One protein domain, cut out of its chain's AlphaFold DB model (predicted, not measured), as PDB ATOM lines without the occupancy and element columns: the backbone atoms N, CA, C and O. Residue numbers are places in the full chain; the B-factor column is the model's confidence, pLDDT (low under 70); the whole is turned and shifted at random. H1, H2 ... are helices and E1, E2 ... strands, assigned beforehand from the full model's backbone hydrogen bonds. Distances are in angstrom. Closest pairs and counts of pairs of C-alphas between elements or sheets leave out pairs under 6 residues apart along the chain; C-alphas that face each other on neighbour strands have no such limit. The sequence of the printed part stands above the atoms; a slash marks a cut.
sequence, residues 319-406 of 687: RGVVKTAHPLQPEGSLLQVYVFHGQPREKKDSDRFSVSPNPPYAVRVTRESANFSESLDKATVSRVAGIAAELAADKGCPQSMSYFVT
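This is residues 319 to 406 of the 687 residues of the protein "Phosphoenolpyruvate synthase" of Desulfovibrio sp (UniProt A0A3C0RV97). Picture one strongly twisted slab of five strands with a single long helix, H1, packed over one face, while the other face has no named helix. The four strands E1 to E4 fold back and forth in sequence, and E5, coming after the helix, adds itself beside E1 at one edge. The printed part has 88 residues, with five named strands and one named helix in the order E1, E2, E3, E4, H1, E5. The sheet runs E4, E3, E2, E1, E5, all antiparallel, and the class is mixed, helices and strands. The whole is compact, with a radius of gyration of the C-alphas of 12.5 A, and rounded, spanning 34 by 26 by 24 A.

Find C-alpha 319 at (17.237, 20.210, 3.401), where E1, residues 319 to 323, begins. Next come E2, residues 335 to 340, 16.3 A long; E3, residues 350 to 355, 16.0 A; and E4, residues 363 to 367. From C-alpha 378 at (2.603, 21.836, 4.425), H1 runs through residues 378 to 395 over 25.6 A. E5, residues 399 to 405, is 18.7 A long and ends at C-alpha 405 at (14.704, 20.156, 9.205).

Begin with the sheet, where E1 to E4 form a meander, each strand the antiparallel neighbour of the one before. In the hairpin E1 and E2, find N 338 and O 321 at 2.8 A. In the hairpin E2 and E3, N 353 and O 337 are 2.9 A apart, and in the hairpin E3 and E4, N 364 and O 354 are 2.9 A apart. E5 is antiparallel to E1 at 159 degrees, with N 322 and O 401 at 2.8 A. E4 and E5 are the edge strands, and they are apart. H1 is on one face of this sheet, two layers in all, a helix layer and a strand layer. Its closest C-alphas to E5 are those of Ala 392 and Gln 399, 5.4 A apart; to E4, those of Lys 378 and Val 363, 6.1 A. In H1 every O i to N i+4 pair is within hydrogen-bond range.

Look for the two C-alphas farthest apart at Ala 370 and Gly 396, 36.5 A. The printed part has no cut. The link from E1 to E2 is long, with 11 residues, while H1 to E5 is tight. The mean pLDDT of the printed part is 84.5; residues 342 to 349, 370 to 371 and 373 are under 70.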
ATOM      1  N   ARG A 319      16.557  18.931   3.674       89.88
ATOM      2  CA  ARG A 319      17.237  20.210   3.401       89.88
ATOM      3  C   ARG A 319      16.499  21.003   2.350       89.88
ATOM      4  O   ARG A 319      15.824  20.430   1.502       89.88
ATOM      5  N   GLY A 320      16.687  22.312   2.352       89.62
ATOM      6  CA  GLY A 320      16.004  23.156   1.395       89.62
ATOM      7  C   GLY A 320      16.555  24.561   1.285       89.62
ATOM      8  O   GLY A 320      17.507  24.951   1.963       89.62
ATOM      9  N   VAL A 321      15.944  25.318   0.381       91.31
ATOM     10  CA  VAL A 321      16.188  26.751   0.210       91.31
ATOM     11  C   VAL A 321      14.849  27.459   0.114       91.31
ATOM     12  O   VAL A 321      13.968  27.016  -0.616       91.31
ATOM     13  N   VAL A 322      14.716  28.581   0.808       93.12
ATOM     14  CA  VAL A 322      13.617  29.528   0.644       93.12
ATOM     15  C   VAL A 322      14.140  30.756  -0.079       93.12
ATOM     16  O   VAL A 322      15.148  31.334   0.324       93.12
ATOM     17  N   LYS A 323      13.443  31.173  -1.132       91.62
ATOM     18  CA  LYS A 323      13.606  32.494  -1.741       91.62
ATOM     19  C   LYS A 323      12.371  33.313  -1.410       91.62
ATOM     20  O   LYS A 323      11.257  32.891  -1.711       91.62
ATOM     21  N   THR A 324      12.582  34.463  -0.782       92.19
ATOM     22  CA  THR A 324      11.476  35.300  -0.292       92.19
ATOM     23  C   THR A 324      10.807  36.138  -1.380       92.19
ATOM     24  O   THR A 324       9.749  36.707  -1.153       92.19
ATOM     25  N   ALA A 325      11.403  36.169  -2.573       88.44
ATOM     26  CA  ALA A 325      10.843  36.787  -3.763       88.44
ATOM     27  C   ALA A 325      11.310  36.043  -5.024       88.44
ATOM     28  O   ALA A 325      12.285  35.277  -4.994       88.44
ATOM     29  N   HIS A 326      10.650  36.286  -6.156       84.12
ATOM     30  CA  HIS A 326      11.135  35.826  -7.453       84.12
ATOM     31  C   HIS A 326      12.276  36.743  -7.950       84.12
ATOM     32  O   HIS A 326      12.062  37.948  -8.073       84.12
ATOM     33  N   PRO A 327      13.474  36.223  -8.302       78.62
ATOM     34  CA  PRO A 327      14.631  37.063  -8.652       78.62
ATOM     35  C   PRO A 327      14.416  38.033  -9.824       78.62
ATOM     36  O   PRO A 327      15.089  39.056  -9.894       78.62
ATOM     37  N   LEU A 328      13.507  37.700 -10.748       77.44
ATOM     38  CA  LEU A 328      13.182  38.533 -11.915       77.44
ATOM     39  C   LEU A 328      11.951  39.428 -11.709       77.44
ATOM     40  O   LEU A 328      11.793  40.419 -12.411       77.44
ATOM     41  N   GLN A 329      11.078  39.071 -10.766       79.81
ATOM     42  CA  GLN A 329       9.801  39.744 -10.506       79.81
ATOM     43  C   GLN A 329       9.610  39.812  -8.988       79.81
ATOM     44  O   GLN A 329       8.874  39.004  -8.429       79.81
ATOM     45  N   PRO A 330      10.359  40.677  -8.286       77.81
ATOM     46  CA  PRO A 330      10.377  40.656  -6.831       77.81
ATOM     47  C   PRO A 330       9.050  41.131  -6.224       77.81
ATOM     48  O   PRO A 330       8.590  40.559  -5.236       77.81
ATOM     49  N   GLU A 331       8.417  42.136  -6.827       76.00
ATOM     50  CA  GLU A 331       7.191  42.754  -6.317       76.00
ATOM     51  C   GLU A 331       5.992  41.801  -6.366       76.00
ATOM     52  O   GLU A 331       5.747  41.139  -7.372       76.00
ATOM     53  N   GLY A 332       5.252  41.714  -5.255       71.81
ATOM     54  CA  GLY A 332       4.037  40.896  -5.141       71.81
ATOM     55  C   GLY A 332       4.247  39.385  -5.300       71.81
ATOM     56  O   GLY A 332       3.274  38.634  -5.373       71.81
ATOM     57  N   SER A 333       5.498  38.922  -5.371       80.94
ATOM     58  CA  SER A 333       5.800  37.522  -5.659       80.94
ATOM     59  C   SER A 333       5.569  36.596  -4.464       80.94
ATOM     60  O   SER A 333       5.769  36.952  -3.305       80.94
ATOM     61  N   LEU A 334       5.142  35.367  -4.766       88.25
ATOM     62  CA  LEU A 334       5.026  34.297  -3.776       88.25
ATOM     63  C   LEU A 334       6.415  33.807  -3.352       88.25
ATOM     64  O   LEU A 334       7.304  33.638  -4.197       88.25
ATOM     65  N   LEU A 335       6.556  33.455  -2.075       90.94
ATOM     66  CA  LEU A 335       7.754  32.796  -1.563       90.94
ATOM     67  C   LEU A 335       7.912  31.442  -2.245       90.94
ATOM     68  O   LEU A 335       6.945  30.701  -2.418       90.94
ATOM     69  N   GLN A 336       9.146  31.103  -2.607       91.31
ATOM     70  CA  GLN A 336       9.475  29.822  -3.222       91.31
ATOM     71  C   GLN A 336      10.269  28.979  -2.231       91.31
ATOM     72  O   GLN A 336      11.410  29.316  -1.908       91.31
ATOM     73  N   VAL A 337       9.680  27.874  -1.778       91.56
ATOM     74  CA  VAL A 337      10.329  26.907  -0.886       91.56
ATOM     75  C   VAL A 337      10.706  25.673  -1.693       91.56
ATOM     76  O   VAL A 337       9.864  25.073  -2.363       91.56
ATOM     77  N   TYR A 338      11.980  25.302  -1.633       89.88
ATOM     78  CA  TYR A 338      12.536  24.127  -2.290       89.88
ATOM     79  C   TYR A 338      12.929  23.095  -1.245       89.88
ATOM     80  O   TYR A 338      13.677  23.435  -0.330       89.88
ATOM     81  N   VAL A 339      12.510  21.843  -1.428       89.50
ATOM     82  CA  VAL A 339      12.942  20.705  -0.603       89.50
ATOM     83  C   VAL A 339      13.806  19.791  -1.458       89.50
ATOM     84  O   VAL A 339      13.410  19.399  -2.552       89.50
ATOM     85  N   PHE A 340      15.022  19.511  -0.999       84.81
ATOM     86  CA  PHE A 340      16.009  18.718  -1.719       84.81
ATOM     87  C   PHE A 340      16.067  17.296  -1.180       84.81
ATOM     88  O   PHE A 340      16.254  17.093   0.020       84.81
ATOM     89  N   HIS A 341      16.024  16.337  -2.101       74.75
ATOM     90  CA  HIS A 341      16.173  14.916  -1.804       74.75
ATOM     91  C   HIS A 341      17.608  14.446  -2.046       74.75
ATOM     92  O   HIS A 341      18.264  14.886  -2.997       74.75
ATOM     93  N   GLY A 342      18.083  13.531  -1.198       68.38
ATOM     94  CA  GLY A 342      19.413  12.924  -1.292       68.38
ATOM     95  C   GLY A 342      20.488  13.543  -0.388       68.38
ATOM     96  O   GLY A 342      20.282  14.534   0.327       68.38
ATOM     97  N   GLN A 343      21.669  12.918  -0.414       64.75
ATOM     98  CA  GLN A 343      22.811  13.300   0.419       64.75
ATOM     99  C   GLN A 343      23.332  14.717   0.113       64.75
ATOM    100  O   GLN A 343      23.076  15.265  -0.960       64.75
ATOM    101  N   PRO A 344      24.113  15.345   1.016       60.22
ATOM    102  CA  PRO A 344      24.693  16.672   0.812       60.22
ATOM    103  C   PRO A 344      25.317  16.956  -0.552       60.22
ATOM    104  O   PRO A 344      25.149  18.063  -1.072       60.22
ATOM    105  N   ARG A 345      25.932  15.930  -1.143       51.62
ATOM    106  CA  ARG A 345      26.621  15.957  -2.434       51.62
ATOM    107  C   ARG A 345      25.731  15.603  -3.634       51.62
ATOM    108  O   ARG A 345      25.998  16.074  -4.735       51.62
ATOM    109  N   GLU A 346      24.673  14.817  -3.435       51.78
ATOM    110  CA  GLU A 346      23.776  14.356  -4.497       51.78
ATOM    111  C   GLU A 346      22.501  15.193  -4.511       51.78
ATOM    112  O   GLU A 346      21.711  15.168  -3.573       51.78
ATOM    113  N   LYS A 347      22.274  15.946  -5.586       53.44
ATOM    114  CA  LYS A 347      21.059  16.747  -5.731       53.44
ATOM    115  C   LYS A 347      20.314  16.337  -6.996       53.44
ATOM    116  O   LYS A 347      20.424  17.020  -8.008       53.44
ATOM    117  N   LYS A 348      19.600  15.211  -6.912       53.03
ATOM    118  CA  LYS A 348      18.919  14.558  -8.043       53.03
ATOM    119  C   LYS A 348      17.589  15.228  -8.409       53.03
ATOM    120  O   LYS A 348      17.356  15.477  -9.585       53.03
ATOM    121  N   ASP A 349      16.760  15.576  -7.418       66.50
ATOM    122  CA  ASP A 349      15.446  16.202  -7.636       66.50
ATOM    123  C   ASP A 349      15.045  17.116  -6.461       66.50
ATOM    124  O   ASP A 349      15.680  17.107  -5.397       66.50
ATOM    125  N   SER A 350      14.029  17.957  -6.662       76.62
ATOM    126  CA  SER A 350      13.523  18.851  -5.620       76.62
ATOM    127  C   SER A 350      12.042  19.153  -5.761       76.62
ATOM    128  O   SER A 350      11.593  19.519  -6.850       76.62
ATOM    129  N   ASP A 351      11.333  19.140  -4.641       84.75
ATOM    130  CA  ASP A 351       9.960  19.633  -4.577       84.75
ATOM    131  C   ASP A 351       9.947  21.155  -4.520       84.75
ATOM    132  O   ASP A 351      10.865  21.779  -3.973       84.75
ATOM    133  N   ARG A 352       8.895  21.755  -5.081       86.94
ATOM    134  CA  ARG A 352       8.702  23.206  -5.065       86.94
ATOM    135  C   ARG A 352       7.326  23.552  -4.529       86.94
ATOM    136  O   ARG A 352       6.309  23.127  -5.080       86.94
ATOM    137  N   PHE A 353       7.317  24.425  -3.537       89.12
ATOM    138  CA  PHE A 353       6.120  25.008  -2.959       89.12
ATOM    139  C   PHE A 353       6.119  26.515  -3.198       89.12
ATOM    140  O   PHE A 353       7.159  27.172  -3.101       89.12
ATOM    141  N   SER A 354       4.947  27.062  -3.496       90.69
ATOM    142  CA  SER A 354       4.704  28.500  -3.523       90.69
ATOM    143  C   SER A 354       3.862  28.882  -2.311       90.69
ATOM    144  O   SER A 354       2.830  28.263  -2.052       90.69
ATOM    145  N   VAL A 355       4.321  29.874  -1.554       92.25
ATOM    146  CA  VAL A 355       3.732  30.260  -0.267       92.25
ATOM    147  C   VAL A 355       3.347  31.738  -0.289       92.25
ATOM    148  O   VAL A 355       4.078  32.555  -0.853       92.25
ATOM    149  N   SER A 356       2.193  32.090   0.290       90.75
ATOM    150  CA  SER A 356       1.783  33.497   0.405       90.75
ATOM    151  C   SER A 356       2.789  34.300   1.240       90.75
ATOM    152  O   SER A 356       3.298  33.767   2.222       90.75
ATOM    153  N   PRO A 357       3.064  35.573   0.902       85.50
ATOM    154  CA  PRO A 357       4.020  36.403   1.642       85.50
ATOM    155  C   PRO A 357       3.522  36.886   2.997       85.50
ATOM    156  O   PRO A 357       4.330  37.256   3.839       85.50
ATOM    157  N   ASN A 358       2.209  36.834   3.220       88.12
ATOM    158  CA  ASN A 358       1.588  37.260   4.464       88.12
ATOM    159  C   ASN A 358       1.082  36.051   5.269       88.12
ATOM    160  O   ASN A 358       0.692  35.038   4.661       88.12
ATOM    161  N   PRO A 359       1.015  36.167   6.611       85.88
ATOM    162  CA  PRO A 359       0.315  35.214   7.463       85.88
ATOM    163  C   PRO A 359      -1.114  34.958   6.946       85.88
ATOM    164  O   PRO A 359      -1.776  35.901   6.510       85.88
ATOM    165  N   PRO A 360      -1.607  33.707   6.955       86.50
ATOM    166  CA  PRO A 360      -1.052  32.524   7.621       86.50
ATOM    167  C   PRO A 360      -0.036  31.720   6.780       86.50
ATOM    168  O   PRO A 360       0.164  30.539   7.048       86.50
ATOM    169  N   TYR A 361       0.594  32.316   5.759       90.94
ATOM    170  CA  TYR A 361       1.570  31.647   4.880       90.94
ATOM    171  C   TYR A 361       0.983  30.389   4.217       90.94
ATOM    172  O   TYR A 361       1.454  29.264   4.411       90.94
ATOM    173  N   ALA A 362      -0.090  30.579   3.446       88.06
ATOM    174  CA  ALA A 362      -0.807  29.509   2.764       88.06
ATOM    175  C   ALA A 362       0.086  28.824   1.717       88.06
ATOM    176  O   ALA A 362       0.686  29.489   0.871       88.06
ATOM    177  N   VAL A 363       0.152  27.490   1.764       91.00
ATOM    178  CA  VAL A 363       1.087  26.681   0.966       91.00
ATOM    179  C   VAL A 363       0.385  26.010  -0.211       91.00
ATOM    180  O   VAL A 363      -0.531  25.200  -0.034       91.00
ATOM    181  N   ARG A 364       0.892  26.264  -1.419       88.12
ATOM    182  CA  ARG A 364       0.524  25.564  -2.652       88.12
ATOM    183  C   ARG A 364       1.697  24.722  -3.147       88.12
ATOM    184  O   ARG A 364       2.821  25.207  -3.236       88.12
ATOM    185  N   VAL A 365       1.431  23.465  -3.491       83.44
ATOM    186  CA  VAL A 365       2.420  22.605  -4.157       83.44
ATOM    187  C   VAL A 365       2.470  22.996  -5.630       83.44
ATOM    188  O   VAL A 365       1.431  23.080  -6.285       83.44
ATOM    189  N   THR A 366       3.668  23.277  -6.132       75.88
ATOM    190  CA  THR A 366       3.889  23.788  -7.494       75.88
ATOM    191  C   THR A 366       4.714  22.813  -8.334       75.88
ATOM    192  O   THR A 366       4.714  22.906  -9.561       75.88
ATOM    193  N   ARG A 367       5.450  21.894  -7.701       74.06
ATOM    194  CA  ARG A 367       6.104  20.755  -8.354       74.06
ATOM    195  C   ARG A 367       6.318  19.629  -7.351       74.06
ATOM    196  O   ARG A 367       6.870  19.876  -6.279       74.06
ATOM    197  N   GLU A 368       5.958  18.424  -7.767       75.38
ATOM    198  CA  GLU A 368       6.199  17.177  -7.045       75.38
ATOM    199  C   GLU A 368       7.332  16.419  -7.744       75.38
ATOM    200  O   GLU A 368       7.309  16.238  -8.965       75.38
ATOM    201  N   SER A 369       8.365  16.052  -6.990       71.25
ATOM    202  CA  SER A 369       9.402  15.130  -7.451       71.25
ATOM    203  C   SER A 369       8.943  13.680  -7.316       71.25
ATOM    204  O   SER A 369       7.962  13.383  -6.634       71.25
ATOM    205  N   ALA A 370       9.695  12.748  -7.905       67.44
ATOM    206  CA  ALA A 370       9.423  11.316  -7.749       67.44
ATOM    207  C   ALA A 370       9.425  10.850  -6.275       67.44
ATOM    208  O   ALA A 370       8.748   9.882  -5.941       67.44
ATOM    209  N   ASN A 371      10.131  11.568  -5.391       69.94
ATOM    210  CA  ASN A 371      10.249  11.259  -3.964       69.94
ATOM    211  C   ASN A 371       9.394  12.192  -3.084       69.94
ATOM    212  O   ASN A 371       9.698  12.390  -1.908       69.94
ATOM    213  N   PHE A 372       8.320  12.782  -3.622       75.50
ATOM    214  CA  PHE A 372       7.469  13.719  -2.876       75.50
ATOM    215  C   PHE A 372       6.885  13.126  -1.578       75.50
ATOM    216  O   PHE A 372       6.660  13.853  -0.614       75.50
ATOM    217  N   SER A 373       6.703  11.803  -1.497       66.56
ATOM    218  CA  SER A 373       6.288  11.110  -0.265       66.56
ATOM    219  C   SER A 373       7.254  11.313   0.910       66.56
ATOM    220  O   SER A 373       6.845  11.242   2.065       66.56
ATOM    221  N   GLU A 374       8.528  11.593   0.628       73.25
ATOM    222  CA  GLU A 374       9.561  11.901   1.618       73.25
ATOM    223  C   GLU A 374       9.722  13.416   1.840       73.25
ATOM    224  O   GLU A 374      10.610  13.846   2.575       73.25
ATOM    225  N   SER A 375       8.872  14.260   1.245       82.69
ATOM    226  CA  SER A 375       8.952  15.719   1.370       82.69
ATOM    227  C   SER A 375       8.536  16.240   2.751       82.69
ATOM    228  O   SER A 375       8.208  15.481   3.667       82.69
ATOM    229  N   LEU A 376       8.599  17.559   2.931       88.00
ATOM    230  CA  LEU A 376       8.077  18.232   4.120       88.00
ATOM    231  C   LEU A 376       6.555  18.371   4.039       88.00
ATOM    232  O   LEU A 376       5.993  18.591   2.966       88.00
ATOM    233  N   ASP A 377       5.894  18.295   5.193       90.44
ATOM    234  CA  ASP A 377       4.471  18.593   5.279       90.44
ATOM    235  C   ASP A 377       4.205  20.097   5.082       90.44
ATOM    236  O   ASP A 377       5.069  20.962   5.264       90.44
ATOM    237  N   LYS A 378       2.971  20.436   4.694       90.31
ATOM    238  CA  LYS A 378       2.603  21.836   4.425       90.31
ATOM    239  C   LYS A 378       2.760  22.728   5.661       90.31
ATOM    240  O   LYS A 378       3.084  23.903   5.509       90.31
ATOM    241  N   ALA A 379       2.563  22.185   6.865       92.50
ATOM    242  CA  ALA A 379       2.719  22.928   8.111       92.50
ATOM    243  C   ALA A 379       4.180  23.342   8.345       92.50
ATOM    244  O   ALA A 379       4.456  24.511   8.622       92.50
ATOM    245  N   THR A 380       5.138  22.432   8.156       94.00
ATOM    246  CA  THR A 380       6.566  22.754   8.270       94.00
ATOM    247  C   THR A 380       7.017  23.692   7.158       94.00
ATOM    248  O   THR A 380       7.753  24.639   7.429       94.00
ATOM    249  N   VAL A 381       6.534  23.504   5.922       93.38
ATOM    250  CA  VAL A 381       6.807  24.433   4.808       93.38
ATOM    251  C   VAL A 381       6.327  25.850   5.137       93.38
ATOM    252  O   VAL A 381       7.062  26.809   4.910       93.38
ATOM    253  N   SER A 382       5.128  25.980   5.710       94.75
ATOM    254  CA  SER A 382       4.560  27.258   6.153       94.75
ATOM    255  C   SER A 382       5.421  27.917   7.240       94.75
ATOM    256  O   SER A 382       5.784  29.085   7.105       94.75
ATOM    257  N   ARG A 383       5.855  27.159   8.260       94.88
ATOM    258  CA  ARG A 383       6.755  27.650   9.325       94.88
ATOM    259  C   ARG A 383       8.092  28.147   8.778       94.88
ATOM    260  O   ARG A 383       8.538  29.236   9.127       94.88
ATOM    261  N   VAL A 384       8.724  27.360   7.906       95.19
ATOM    262  CA  VAL A 384      10.005  27.708   7.272       95.19
ATOM    263  C   VAL A 384       9.870  28.972   6.410       95.19
ATOM    264  O   VAL A 384      10.742  29.840   6.450       95.19
ATOM    265  N   ALA A 385       8.776  29.096   5.655       94.88
ATOM    266  CA  ALA A 385       8.486  30.290   4.866       94.88
ATOM    267  C   ALA A 385       8.244  31.523   5.750       94.88
ATOM    268  O   ALA A 385       8.774  32.586   5.437       94.88
ATOM    269  N   GLY A 386       7.516  31.374   6.861       94.75
ATOM    270  CA  GLY A 386       7.262  32.456   7.812       94.75
ATOM    271  C   GLY A 386       8.543  33.014   8.431       94.75
ATOM    272  O   GLY A 386       8.757  34.221   8.390       94.75
ATOM    273  N   ILE A 387       9.456  32.143   8.879       94.94
ATOM    274  CA  ILE A 387      10.774  32.561   9.395       94.94
ATOM    275  C   ILE A 387      11.548  33.353   8.332       94.94
ATOM    276  O   ILE A 387      12.106  34.411   8.619       94.94
ATOM    277  N   ALA A 388      11.571  32.870   7.085       94.75
ATOM    278  CA  ALA A 388      12.257  33.565   5.998       94.75
ATOM    279  C   ALA A 388      11.620  34.929   5.678       94.75
ATOM    280  O   ALA A 388      12.347  35.890   5.425       94.75
ATOM    281  N   ALA A 389      10.285  35.015   5.685       94.06
ATOM    282  CA  ALA A 389       9.539  36.250   5.447       94.06
ATOM    283  C   ALA A 389       9.830  37.298   6.528       94.06
ATOM    284  O   ALA A 389      10.133  38.442   6.200       94.06
ATOM    285  N   GLU A 390       9.816  36.894   7.800       93.50
ATOM    286  CA  GLU A 390      10.139  37.768   8.930       93.50
ATOM    287  C   GLU A 390      11.586  38.269   8.857       93.50
ATOM    288  O   GLU A 390      11.825  39.466   8.970       93.50
ATOM    289  N   LEU A 391      12.551  37.388   8.568       93.19
ATOM    290  CA  LEU A 391      13.955  37.779   8.391       93.19
ATOM    291  C   LEU A 391      14.157  38.754   7.219       93.19
ATOM    292  O   LEU A 391      15.019  39.634   7.291       93.19
ATOM    293  N   ALA A 392      13.387  38.606   6.137       92.25
ATOM    294  CA  ALA A 392      13.417  39.534   5.010       92.25
ATOM    295  C   ALA A 392      12.773  40.883   5.344       92.25
ATOM    296  O   ALA A 392      13.315  41.919   4.953       92.25
ATOM    297  N   ALA A 393      11.670  40.886   6.096       91.12
ATOM    298  CA  ALA A 393      11.036  42.103   6.590       91.12
ATOM    299  C   ALA A 393      11.962  42.869   7.549       91.12
ATOM    300  O   ALA A 393      12.178  44.062   7.349       91.12
ATOM    301  N   ASP A 394      12.592  42.173   8.504       89.81
ATOM    302  CA  ASP A 394      13.538  42.749   9.472       89.81
ATOM    303  C   ASP A 394      14.755  43.394   8.769       89.81
ATOM    304  O   ASP A 394      15.283  44.410   9.222       89.81
ATOM    305  N   LYS A 395      15.214  42.824   7.645       89.31
ATOM    306  CA  LYS A 395      16.331  43.361   6.840       89.31
ATOM    307  C   LYS A 395      15.896  44.438   5.835       89.31
ATOM    308  O   LYS A 395      16.730  45.247   5.432       89.31
ATOM    309  N   GLY A 396      14.633  44.443   5.414       89.19
ATOM    310  CA  GLY A 396      14.100  45.361   4.403       89.19
ATOM    311  C   GLY A 396      14.462  45.009   2.955       89.19
ATOM    312  O   GLY A 396      14.310  45.848   2.068       89.19
ATOM    313  N   CYS A 397      14.948  43.794   2.678       88.94
ATOM    314  CA  CYS A 397      15.209  43.332   1.312       88.94
ATOM    315  C   CYS A 397      14.963  41.821   1.158       88.94
ATOM    316  O   CYS A 397      15.100  41.073   2.132       88.94
ATOM    317  N   PRO A 398      14.634  41.331  -0.057       91.25
ATOM    318  CA  PRO A 398      14.445  39.904  -0.279       91.25
ATOM    319  C   PRO A 398      15.686  39.086   0.081       91.25
ATOM    320  O   PRO A 398      16.798  39.385  -0.337       91.25
ATOM    321  N   GLN A 399      15.469  38.022   0.843       92.00
ATOM    322  CA  GLN A 399      16.466  37.077   1.330       92.00
ATOM    323  C   GLN A 399      16.394  35.726   0.606       92.00
ATOM    324  O   GLN A 399      15.335  35.295   0.122       92.00
ATOM    325  N   SER A 400      17.528  35.028   0.598       92.25
ATOM    326  CA  SER A 400      17.665  33.612   0.268       92.25
ATOM    327  C   SER A 400      18.193  32.861   1.491       92.25
ATOM    328  O   SER A 400      19.316  33.086   1.941       92.25
ATOM    329  N   MET A 401      17.388  31.940   2.014       93.69
ATOM    330  CA  MET A 401      17.667  31.202   3.244       93.69
ATOM    331  C   MET A 401      17.845  29.716   2.934       93.69
ATOM    332  O   MET A 401      16.936  29.085   2.405       93.69
ATOM    333  N   SER A 402      19.003  29.137   3.254       92.25
ATOM    334  CA  SER A 402      19.195  27.680   3.203       92.25
ATOM    335  C   SER A 402      18.954  27.084   4.585       92.25
ATOM    336  O   SER A 402      19.508  27.571   5.573       92.25
ATOM    337  N   TYR A 403      18.159  26.021   4.644       94.06
ATOM    338  CA  TYR A 403      17.707  25.421   5.895       94.06
ATOM    339  C   TYR A 403      17.813  23.897   5.874       94.06
ATOM    340  O   TYR A 403      17.909  23.269   4.812       94.06
ATOM    341  N   PHE A 404      17.759  23.303   7.060       93.69
ATOM    342  CA  PHE A 404      17.468  21.887   7.222       93.69
ATOM    343  C   PHE A 404      16.471  21.666   8.355       93.69
ATOM    344  O   PHE A 404      16.367  22.478   9.271       93.69
ATOM    345  N   VAL A 405      15.706  20.589   8.239       94.38
ATOM    346  CA  VAL A 405      14.704  20.156   9.205       94.38
ATOM    347  C   VAL A 405      15.101  18.775   9.690       94.38
ATOM    348  O   VAL A 405      15.258  17.860   8.877       94.38
ATOM    349  N   THR A 406      15.291  18.646  10.992       92.06
ATOM    350  CA  THR A 406      15.624  17.385  11.660       92.06
ATOM    351  C   THR A 406      14.429  16.425  11.656       92.06
ATOM    352  O   THR A 406      13.288  16.856  11.450       92.06
TER     353      THR A 406